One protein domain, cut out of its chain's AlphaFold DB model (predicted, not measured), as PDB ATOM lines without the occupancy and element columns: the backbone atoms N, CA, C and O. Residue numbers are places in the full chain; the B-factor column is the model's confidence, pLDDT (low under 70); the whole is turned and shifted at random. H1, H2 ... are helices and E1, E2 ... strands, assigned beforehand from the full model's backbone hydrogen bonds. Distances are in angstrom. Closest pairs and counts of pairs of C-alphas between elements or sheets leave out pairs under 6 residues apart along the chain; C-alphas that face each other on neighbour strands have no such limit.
ATOM      1  N   GLU A   2       4.126  -7.554  52.755       64.56
ATOM      2  CA  GLU A   2       3.492  -7.612  51.423       64.56
ATOM      3  C   GLU A   2       3.979  -8.756  50.516       64.56
ATOM      4  O   GLU A   2       3.179  -9.368  49.808       64.56
ATOM      5  N   ALA A   3       5.266  -9.114  50.588       76.56
ATOM      6  CA  ALA A   3       5.838 -10.185  49.770       76.56
ATOM      7  C   ALA A   3       5.168 -11.552  50.016       76.56
ATOM      8  O   ALA A   3       4.854 -12.265  49.065       76.56
ATOM      9  N   ILE A   4       4.880 -11.910  51.276       87.31
ATOM     10  CA  ILE A   4       4.238 -13.197  51.611       87.31
ATOM     11  C   ILE A   4       2.808 -13.246  51.067       87.31
ATOM     12  O   ILE A   4       2.383 -14.268  50.522       87.31
ATOM     13  N   THR A   5       2.088 -12.127  51.161       89.25
ATOM     14  CA  THR A   5       0.746 -11.985  50.592       89.25
ATOM     15  C   THR A   5       0.766 -12.177  49.077       89.25
ATOM     16  O   THR A   5      -0.084 -12.894  48.552       89.25
ATOM     17  N   TRP A   6       1.749 -11.611  48.369       94.19
ATOM     18  CA  TRP A   6       1.908 -11.824  46.928       94.19
ATOM     19  C   TRP A   6       2.167 -13.299  46.588       94.19
ATOM     20  O   TRP A   6       1.476 -13.854  45.732       94.19
ATOM     21  N   TYR A   7       3.077 -13.976  47.295       93.94
ATOM     22  CA  TYR A   7       3.351 -15.396  47.048       93.94
ATOM     23  C   TYR A   7       2.120 -16.277  47.252       93.94
ATOM     24  O   TYR A   7       1.825 -17.128  46.419       93.94
ATOM     25  N   ASN A   8       1.376 -16.060  48.337       92.44
ATOM     26  CA  ASN A   8       0.173 -16.838  48.620       92.44
ATOM     27  C   ASN A   8      -0.960 -16.566  47.620       92.44
ATOM     28  O   ASN A   8      -1.806 -17.441  47.427       92.44
ATOM     29  N   LYS A   9      -1.000 -15.387  46.986       93.56
ATOM     30  CA  LYS A   9      -1.966 -15.063  45.924       93.56
ATOM     31  C   LYS A   9      -1.623 -15.743  44.600       93.56
ATOM     32  O   LYS A   9      -2.522 -16.293  43.979       93.56
ATOM     33  N   ASN A  10      -0.347 -15.754  44.215       95.62
ATOM     34  CA  ASN A  10       0.094 -16.200  42.885       95.62
ATOM     35  C   ASN A  10       0.529 -17.671  42.828       95.62
ATOM     36  O   ASN A  10       0.544 -18.265  41.755       95.62
ATOM     37  N   PHE A  11       0.886 -18.274  43.965       96.94
ATOM     38  CA  PHE A  11       1.411 -19.636  44.001       96.94
ATOM     39  C   PHE A  11       0.738 -20.498  45.061       96.94
ATOM     40  O   PHE A  11       0.195 -20.034  46.070       96.94
ATOM     41  N   ARG A  12       0.800 -21.807  44.831       96.88
ATOM     42  CA  ARG A  12       0.420 -22.849  45.779       96.88
ATOM     43  C   ARG A  12       1.648 -23.693  46.100       96.88
ATOM     44  O   ARG A  12       2.223 -24.310  45.207       96.88
ATOM     45  N   PHE A  13       2.013 -23.741  47.379       97.56
ATOM     46  CA  PHE A  13       3.127 -24.544  47.872       97.56
ATOM     47  C   PHE A  13       2.594 -25.808  48.540       97.56
ATOM     48  O   PHE A  13       1.726 -25.752  49.413       97.56
ATOM     49  N   VAL A  14       3.112 -26.954  48.116       97.19
ATOM     50  CA  VAL A  14       2.765 -28.259  48.674       97.19
ATOM     51  C   VAL A  14       4.034 -28.916  49.176       97.19
ATOM     52  O   VAL A  14       4.973 -29.124  48.410       97.19
ATOM     53  N   TYR A  15       4.055 -29.261  50.454       96.81
ATOM     54  CA  TYR A  15       5.163 -29.971  51.065       96.81
ATOM     55  C   TYR A  15       4.860 -31.463  51.160       96.81
ATOM     56  O   TYR A  15       3.748 -31.880  51.484       96.81
ATOM     57  N   THR A  16       5.873 -32.271  50.874       95.31
ATOM     58  CA  THR A  16       5.895 -33.706  51.152       95.31
ATOM     59  C   THR A  16       7.133 -33.958  52.006       95.31
ATOM     60  O   THR A  16       8.241 -33.719  51.508       95.31
ATOM     61  N   PRO A  17       6.978 -34.418  53.258       93.44
ATOM     62  CA  PRO A  17       8.113 -34.792  54.090       93.44
ATOM     63  C   PRO A  17       8.941 -35.901  53.436       93.44
ATOM     64  O   PRO A  17       8.462 -36.646  52.576       93.44
ATOM     65  N   LYS A  18      10.201 -36.028  53.849       90.25
ATOM     66  CA  LYS A  18      10.997 -37.223  53.551       90.25
ATOM     67  C   LYS A  18      10.287 -38.459  54.123       90.25
ATOM     68  O   LYS A  18       9.682 -38.345  55.182       90.25
ATOM     69  N   SER A  19      10.385 -39.608  53.453       80.81
ATOM     70  CA  SER A  19       9.709 -40.867  53.817       80.81
ATOM     71  C   SER A  19       9.804 -41.172  55.313       80.81
ATOM     72  O   SER A  19       8.788 -41.261  55.984       80.81
ATOM     73  N   ASP A  20      11.019 -41.139  55.856       78.94
ATOM     74  CA  ASP A  20      11.302 -41.420  57.264       78.94
ATOM     75  C   ASP A  20      10.543 -40.467  58.220       78.94
ATOM     76  O   ASP A  20      10.096 -40.867  59.286       78.94
ATOM     77  N   ILE A  21      10.357 -39.199  57.829       75.81
ATOM     78  CA  ILE A  21       9.601 -38.188  58.593       75.81
ATOM     79  C   ILE A  21       8.090 -38.363  58.373       75.81
ATOM     80  O   ILE A  21       7.297 -38.189  59.299       75.81
ATOM     81  N   SER A  22       7.681 -38.703  57.150       75.38
ATOM     82  CA  SER A  22       6.290 -38.992  56.788       75.38
ATOM     83  C   SER A  22       5.756 -40.185  57.581       75.38
ATOM     84  O   SER A  22       4.629 -40.130  58.063       75.38
ATOM     85  N   ASP A  23       6.561 -41.231  57.755       73.69
ATOM     86  CA  ASP A  23       6.165 -42.445  58.473       73.69
ATOM     87  C   ASP A  23       5.996 -42.187  59.978       73.69
ATOM     88  O   ASP A  23       5.076 -42.713  60.597       73.69
ATOM     89  N   LEU A  24       6.817 -41.299  60.551       69.25
ATOM     90  CA  LEU A  24       6.731 -40.897  61.961       69.25
ATOM     91  C   LEU A  24       5.555 -39.956  62.264       69.25
ATOM     92  O   LEU A  24       5.027 -39.962  63.371       69.25
ATOM     93  N   THR A  25       5.165 -39.116  61.304       73.00
ATOM     94  CA  THR A  25       4.152 -38.059  61.508       73.00
ATOM     95  C   THR A  25       2.797 -38.380  60.877       73.00
ATOM     96  O   THR A  25       1.821 -37.669  61.110       73.00
ATOM     97  N   GLY A  26       2.723 -39.410  60.030       73.12
ATOM     98  CA  GLY A  26       1.560 -39.710  59.191       73.12
ATOM     99  C   GLY A  26       1.318 -38.689  58.069       73.12
ATOM    100  O   GLY A  26       0.353 -38.813  57.308       73.12
ATOM    101  N   TRP A  27       2.169 -37.666  57.937       75.38
ATOM    102  CA  TRP A  27       1.994 -36.587  56.970       75.38
ATOM    103  C   TRP A  27       2.567 -36.966  55.611       75.38
ATOM    104  O   TRP A  27       3.773 -36.945  55.395       75.38
ATOM    105  N   LYS A  28       1.684 -37.236  54.648       81.00
ATOM    106  CA  LYS A  28       2.095 -37.656  53.299       81.00
ATOM    107  C   LYS A  28       2.372 -36.472  52.370       81.00
ATOM    108  O   LYS A  28       3.389 -36.424  51.683       81.00
ATOM    109  N   ARG A  29       1.450 -35.508  52.308       92.50
ATOM    110  CA  ARG A  29       1.516 -34.341  51.411       92.50
ATOM    111  C   ARG A  29       0.471 -33.313  51.829       92.50
ATOM    112  O   ARG A  29      -0.695 -33.675  51.943       92.50
ATOM    113  N   PHE A  30       0.855 -32.055  52.020       94.19
ATOM    114  CA  PHE A  30      -0.080 -31.021  52.474       94.19
ATOM    115  C   PHE A  30       0.289 -29.619  51.983       94.19
ATOM    116  O   PHE A  30       1.421 -29.347  51.582       94.19
ATOM    117  N   LEU A  31      -0.712 -28.739  51.974       95.62
ATOM    118  CA  LEU A  31      -0.571 -27.338  51.590       95.62
ATOM    119  C   LEU A  31       0.124 -26.552  52.696       95.62
ATOM    120  O   LEU A  31      -0.212 -26.701  53.866       95.62
ATOM    121  N   ILE A  32       1.042 -25.675  52.306       96.06
ATOM    122  CA  ILE A  32       1.709 -24.754  53.224       96.06
ATOM    123  C   ILE A  32       1.673 -23.334  52.666       96.06
ATOM    124  O   ILE A  32       1.726 -23.118  51.454       96.06
ATOM    125  N   GLY A  33       1.564 -22.350  53.555       95.69
ATOM    126  CA  GLY A  33       1.711 -20.944  53.184       95.69
ATOM    127  C   GLY A  33       3.178 -20.587  52.949       95.69
ATOM    128  O   GLY A  33       4.066 -21.177  53.562       95.69
ATOM    129  N   ALA A  34       3.434 -19.573  52.121       95.31
ATOM    130  CA  ALA A  34       4.785 -19.113  51.801       95.31
ATOM    131  C   ALA A  34       5.619 -18.765  53.052       95.31
ATOM    132  O   ALA A  34       6.799 -19.095  53.116       95.31
ATOM    133  N   GLY A  35       4.995 -18.177  54.079       93.88
ATOM    134  CA  GLY A  35       5.665 -17.863  55.348       93.88
ATOM    135  C   GLY A  35       5.953 -19.065  56.244       93.88
ATOM    136  O   GLY A  35       6.810 -18.981  57.113       93.88
ATOM    137  N   ALA A  36       5.282 -20.196  56.025       95.06
ATOM    138  CA  ALA A  36       5.504 -21.408  56.807       95.06
ATOM    139  C   ALA A  36       6.606 -22.299  56.212       95.06
ATOM    140  O   ALA A  36       7.039 -23.236  56.869       95.06
ATOM    141  N   ILE A  37       7.084 -22.019  54.990       96.00
ATOM    142  CA  ILE A  37       8.089 -22.841  54.293       96.00
ATOM    143  C   ILE A  37       9.344 -23.043  55.153       96.00
ATOM    144  O   ILE A  37       9.846 -24.165  55.254       96.00
ATOM    145  N   GLN A  38       9.818 -21.984  55.810       96.06
ATOM    146  CA  GLN A  38      11.009 -22.028  56.662       96.06
ATOM    147  C   GLN A  38      10.898 -23.049  57.802       96.06
ATOM    148  O   GLN A  38      11.885 -23.707  58.119       96.06
ATOM    149  N   ASN A  39       9.692 -23.288  58.327       94.75
ATOM    150  CA  ASN A  39       9.465 -24.242  59.414       94.75
ATOM    151  C   ASN A  39       9.693 -25.699  58.976       94.75
ATOM    152  O   ASN A  39       9.883 -26.569  59.819       94.75
ATOM    153  N   TYR A  40       9.669 -25.975  57.667       93.44
ATOM    154  CA  TYR A  40       9.783 -27.332  57.124       93.44
ATOM    155  C   TYR A  40      11.132 -27.609  56.471       93.44
ATOM    156  O   TYR A  40      11.632 -28.732  56.534       93.44
ATOM    157  N   VAL A  41      11.720 -26.607  55.814       94.31
ATOM    158  CA  VAL A  41      12.972 -26.781  55.062       94.31
ATOM    159  C   VAL A  41      14.128 -25.922  55.580       94.31
ATOM    160  O   VAL A  41      15.255 -26.113  55.124       94.31
ATOM    161  N   GLY A  42      13.891 -25.027  56.543       95.31
ATOM    162  CA  GLY A  42      14.863 -24.054  57.053       95.31
ATOM    163  C   GLY A  42      14.986 -22.804  56.176       95.31
ATOM    164  O   GLY A  42      14.650 -22.829  54.989       95.31
ATOM    165  N   ASP A  43      15.509 -21.715  56.745       94.69
ATOM    166  CA  ASP A  43      15.512 -20.376  56.128       94.69
ATOM    167  C   ASP A  43      16.199 -20.340  54.756       94.69
ATOM    168  O   ASP A  43      15.627 -19.876  53.769       94.69
ATOM    169  N   LYS A  44      17.402 -20.920  54.655       94.75
ATOM    170  CA  LYS A  44      18.187 -20.943  53.406       94.75
ATOM    171  C   LYS A  44      17.457 -21.664  52.267       94.75
ATOM    172  O   LYS A  44      17.499 -21.252  51.105       94.75
ATOM    173  N   ASN A  45      16.780 -22.763  52.590       96.06
ATOM    174  CA  ASN A  45      16.005 -23.505  51.601       96.06
ATOM    175  C   ASN A  45      14.697 -22.781  51.279       96.06
ATOM    176  O   ASN A  45      14.289 -22.780  50.120       96.06
ATOM    177  N   ALA A  46      14.068 -22.128  52.259       96.38
ATOM    178  CA  ALA A  46      12.877 -21.319  52.037       96.38
ATOM    179  C   ALA A  46      13.149 -20.175  51.056       96.38
ATOM    180  O   ALA A  46      12.408 -20.016  50.087       96.38
ATOM    181  N   GLU A  47      14.260 -19.457  51.215       96.12
ATOM    182  CA  GLU A  47      14.678 -18.421  50.267       96.12
ATOM    183  C   GLU A  47      14.846 -18.991  48.847       96.12
ATOM    184  O   GLU A  47      14.373 -18.411  47.868       96.12
ATOM    185  N   THR A  48      15.449 -20.178  48.728       96.62
ATOM    186  CA  THR A  48      15.614 -20.877  47.443       96.62
ATOM    187  C   THR A  48      14.267 -21.226  46.800       96.62
ATOM    188  O   THR A  48      14.110 -21.102  45.582       96.62
ATOM    189  N   VAL A  49      13.276 -21.638  47.597       97.00
ATOM    190  CA  VAL A  49      11.910 -21.929  47.133       97.00
ATOM    191  C   VAL A  49      11.238 -20.664  46.612       97.00
ATOM    192  O   VAL A  49      10.700 -20.668  45.506       97.00
ATOM    193  N   LEU A  50      11.312 -19.572  47.371       96.62
ATOM    194  CA  LEU A  50      10.686 -18.296  47.027       96.62
ATOM    195  C   LEU A  50      11.313 -17.660  45.776       96.62
ATOM    196  O   LEU A  50      10.586 -17.212  44.884       96.62
ATOM    197  N   LYS A  51      12.646 -17.696  45.651       96.38
ATOM    198  CA  LYS A  51      13.351 -17.295  44.420       96.38
ATOM    199  C   LYS A  51      12.986 -18.196  43.247       96.38
ATOM    200  O   LYS A  51      12.811 -17.722  42.126       96.38
ATOM    201  N   SER A  52      12.851 -19.500  43.481       96.31
ATOM    202  CA  SER A  52      12.456 -20.432  42.426       96.31
ATOM    203  C   SER A  52      11.052 -20.158  41.912       96.31
ATOM    204  O   SER A  52      10.877 -20.251  40.705       96.31
ATOM    205  N   ALA A  53      10.102 -19.814  42.791       96.06
ATOM    206  CA  ALA A  53       8.730 -19.459  42.428       96.06
ATOM    207  C   ALA A  53       8.674 -18.200  41.549       96.06
ATOM    208  O   ALA A  53       8.023 -18.211  40.511       96.06
ATOM    209  N   GLN A  54       9.419 -17.148  41.907       94.50
ATOM    210  CA  GLN A  54       9.495 -15.913  41.107       94.50
ATOM    211  C   GLN A  54      10.030 -16.144  39.689       94.50
ATOM    212  O   GLN A  54       9.619 -15.465  38.757       94.50
ATOM    213  N   ASN A  55      10.940 -17.105  39.530       95.12
ATOM    214  CA  ASN A  55      11.595 -17.403  38.258       95.12
ATOM    215  C   ASN A  55      10.954 -18.590  37.515       95.12
ATOM    216  O   ASN A  55      11.592 -19.195  36.648       95.12
ATOM    217  N   MET A  56       9.732 -18.995  37.878       93.00
ATOM    218  CA  MET A  56       9.031 -20.070  37.176       93.00
ATOM    219  C   MET A  56       8.594 -19.617  35.781       93.00
ATOM    220  O   MET A  56       8.016 -18.553  35.608       93.00
ATOM    221  N   LYS A  57       8.863 -20.471  34.789       91.00
ATOM    222  CA  LYS A  57       8.363 -20.355  33.406       91.00
ATOM    223  C   LYS A  57       7.410 -21.502  33.044       91.00
ATOM    224  O   LYS A  57       7.102 -21.711  31.880       91.00
ATOM    225  N   THR A  58       7.032 -22.299  34.039       93.38
ATOM    226  CA  THR A  58       6.217 -23.510  33.916       93.38
ATOM    227  C   THR A  58       5.160 -23.504  35.008       93.38
ATOM    228  O   THR A  58       5.404 -22.968  36.088       93.38
ATOM    229  N   ASP A  59       4.031 -24.171  34.776       94.44
ATOM    230  CA  ASP A  59       2.912 -24.199  35.733       94.44
ATOM    231  C   ASP A  59       3.256 -24.927  37.034       94.44
ATOM    232  O   ASP A  59       2.668 -24.674  38.086       94.44
ATOM    233  N   LYS A  60       4.236 -25.836  36.975       96.56
ATOM    234  CA  LYS A  60       4.702 -26.635  38.106       96.56
ATOM    235  C   LYS A  60       6.222 -26.665  38.184       96.56
ATOM    236  O   LYS A  60       6.908 -26.843  37.176       96.56
ATOM    237  N   LYS A  61       6.746 -26.587  39.409       97.19
ATOM    238  CA  LYS A  61       8.157 -26.823  39.737       97.19
ATOM    239  C   LYS A  61       8.279 -27.669  41.001       97.19
ATOM    240  O   LYS A  61       7.462 -27.556  41.909       97.19
ATOM    241  N   ILE A  62       9.290 -28.535  41.064       97.00
ATOM    242  CA  ILE A  62       9.550 -29.394  42.228       97.00
ATOM    243  C   ILE A  62      10.978 -29.160  42.706       97.00
ATOM    244  O   ILE A  62      11.920 -29.279  41.926       97.00
ATOM    245  N   LEU A  63      11.136 -28.881  43.996       96.69
ATOM    246  CA  LEU A  63      12.423 -28.761  44.670       96.69
ATOM    247  C   LEU A  63      12.559 -29.883  45.695       96.69
ATOM    248  O   LEU A  63      11.691 -30.052  46.551       96.69
ATOM    249  N   LYS A  64      13.635 -30.667  45.601       95.94
ATOM    250  CA  LYS A  64      13.926 -31.779  46.515       95.94
ATOM    251  C   LYS A  64      15.041 -31.379  47.479       95.94
ATOM    252  O   LYS A  64      16.112 -30.960  47.055       95.94
ATOM    253  N   PHE A  65      14.802 -31.580  48.767       94.19
ATOM    254  CA  PHE A  65      15.721 -31.308  49.864       94.19
ATOM    255  C   PHE A  65      16.067 -32.624  50.558       94.19
ATOM    256  O   PHE A  65      15.228 -33.219  51.228       94.19
ATOM    257  N   ARG A  66      17.321 -33.073  50.431       87.94
ATOM    258  CA  ARG A  66      17.770 -34.411  50.864       87.94
ATOM    259  C   ARG A  66      17.408 -34.772  52.314       87.94
ATOM    260  O   ARG A  66      17.152 -35.939  52.594       87.94
ATOM    261  N   LYS A  67      17.411 -33.791  53.222       87.69
ATOM    262  CA  LYS A  67      17.130 -33.988  54.654       87.69
ATOM    263  C   LYS A  67      15.675 -33.714  55.051       87.69
ATOM    264  O   LYS A  67      15.224 -34.287  56.031       87.69
ATOM    265  N   CYS A  68      14.957 -32.876  54.306       89.56
ATOM    266  CA  CYS A  68      13.643 -32.373  54.721       89.56
ATOM    267  C   CYS A  68      12.503 -33.064  53.960       89.56
ATOM    268  O   CYS A  68      11.530 -33.502  54.559       89.56
ATOM    269  N   GLY A  69      12.634 -33.236  52.642       92.94
ATOM    270  CA  GLY A  69      11.551 -33.730  51.794       92.94
ATOM    271  C   GLY A  69      11.539 -33.026  50.445       92.94
ATOM    272  O   GLY A  69      12.589 -32.789  49.853       92.94
ATOM    273  N   LYS A  70      10.364 -32.664  49.934       95.75
ATOM    274  CA  LYS A  70      10.226 -31.872  48.704       95.75
ATOM    275  C   LYS A  70       9.151 -30.799  48.841       95.75
ATOM    276  O   LYS A  70       8.172 -30.989  49.556       95.75
ATOM    277  N   ILE A  71       9.321 -29.707  48.100       97.69
ATOM    278  CA  ILE A  71       8.287 -28.695  47.885       97.69
ATOM    279  C   ILE A  71       7.912 -28.678  46.411       97.69
ATOM    280  O   ILE A  71       8.767 -28.588  45.530       97.69
ATOM    281  N   GLU A  72       6.618 -28.764  46.152       97.69
ATOM    282  CA  GLU A  72       6.020 -28.547  44.848       97.69
ATOM    283  C   GLU A  72       5.408 -27.146  44.827       97.69
ATOM    284  O   GLU A  72       4.679 -26.762  45.742       97.69
ATOM    285  N   ILE A  73       5.724 -26.386  43.786       97.94
ATOM    286  CA  ILE A  73       5.244 -25.029  43.552       97.94
ATOM    287  C   ILE A  73       4.348 -25.090  42.321       97.94
ATOM    288  O   ILE A  73       4.775 -25.605  41.285       97.94
ATOM    289  N   TYR A  74       3.126 -24.586  42.443       97.56
ATOM    290  CA  TYR A  74       2.169 -24.468  41.347       97.56
ATOM    291  C   TYR A  74       1.810 -22.998  41.149       97.56
ATOM    292  O   TYR A  74       1.568 -22.304  42.142       97.56
ATOM    293  N   VAL A  75       1.764 -22.540  39.901       94.94
ATOM    294  CA  VAL A  75       1.145 -21.254  39.546       94.94
ATOM    295  C   VAL A  75      -0.365 -21.374  39.774       94.94
ATOM    296  O   VAL A  75      -0.933 -22.452  39.583       94.94
ATOM    297  N   LYS A  76      -0.989 -20.313  40.286       92.88
ATOM    298  CA  LYS A  76      -2.440 -20.229  40.486       92.88
ATOM    299  C   LYS A  76      -3.134 -19.536  39.330       92.88
ATOM    300  O   LYS A  76      -2.510 -18.630  38.742       92.88
TER     301      LYS A  76
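What this domain is: This is residues 2 to 76 of the 76 residues of an uncharacterized protein of Chryseobacterium defluvii (UniProt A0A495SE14). A twisted four-stranded sheet forms a wall with one long helix, H4, lying along one of its faces, an arrangement of two layers, a helix layer on one face of a sheet. At the two ends of the inner strand E1 sit small helices, H1 where E1 begins and H2 where it ends, while the short H3 makes a corner with the beginning of H4. The printed part has 75 residues with four named helices and four named strands, in the order H1, E1, H2, E2, H3, H4, E3, E4, and its class is mixed, helices and strands. The sheet runs E2, E1, E4, E3, all antiparallel. The whole is compact, with a radius of gyration of the C-alphas of 11.8 A, yet elongated in outline, spanning 34 by 22 by 18 A.

Where its parts are: In the sheet, E1 is residues 11 to 17, 19.4 A long, and E4 is residues 69 to 75, 20.3 A, ending at C-alpha 75 (1.145, -21.254, 39.546). E3 is residues 60 to 65, 16.8 A, and E2 is residues 30 to 32, 6.6 A. H4 is residues 43 to 54, 16.8 A, from C-alpha 43 at (15.512, -20.376, 56.128). H1 is residues 2 to 10, 12.6 A, from C-alpha 2 at (3.492, -7.612, 51.423). H2 is residues 19 to 25, 9.9 A, and H3 is residues 38 to 41, 5.4 A.

How they stand to each other: Inner strands E1 and E4 are antiparallel at 164 degrees, with N 14 and O 72 within hydrogen-bond range at 2.9 A. E4 and E3 form a hairpin at 162 degrees, with N 63 and O 71 at 2.8 A. Edge strand E2 is antiparallel to E1 at 127 degrees, with N 30 and O 15 at 2.9 A. From edge to edge the strands' lines turn by 87 degrees. H4 is on the sheet at a height of 9.0 A, over E4, and runs along the strands, at 23 degrees to E4 on the local plane; their closest C-alphas are those of Ala 53 and Ile 73, 6.7 A apart. H3 and H4 only just touch, with 3 pairs of C-alphas within 8 A, and only at the corner, with H4 residues 44 to 46 alone; the closest C-alphas are those of Gln 38 and Ala 46, 5.0 A. H1 and H4 are close but not clearly touching, Tyr 7 and Leu 50 having the closest C-alphas at 7.9 A. H1, H2 and H3 each only graze the sheet. Each O i to N i+4 pair is within hydrogen-bond range in H1 and H4, 2 of 3 in H2, and H3 is too short for one.

The domain as a whole: The C-alphas farthest apart are those of Glu 2 and Asp 23, 35.6 A. The printed part has no cut, and each link is tight. The mean pLDDT of the printed part is 91.5; residues 2 and 24 are under 70.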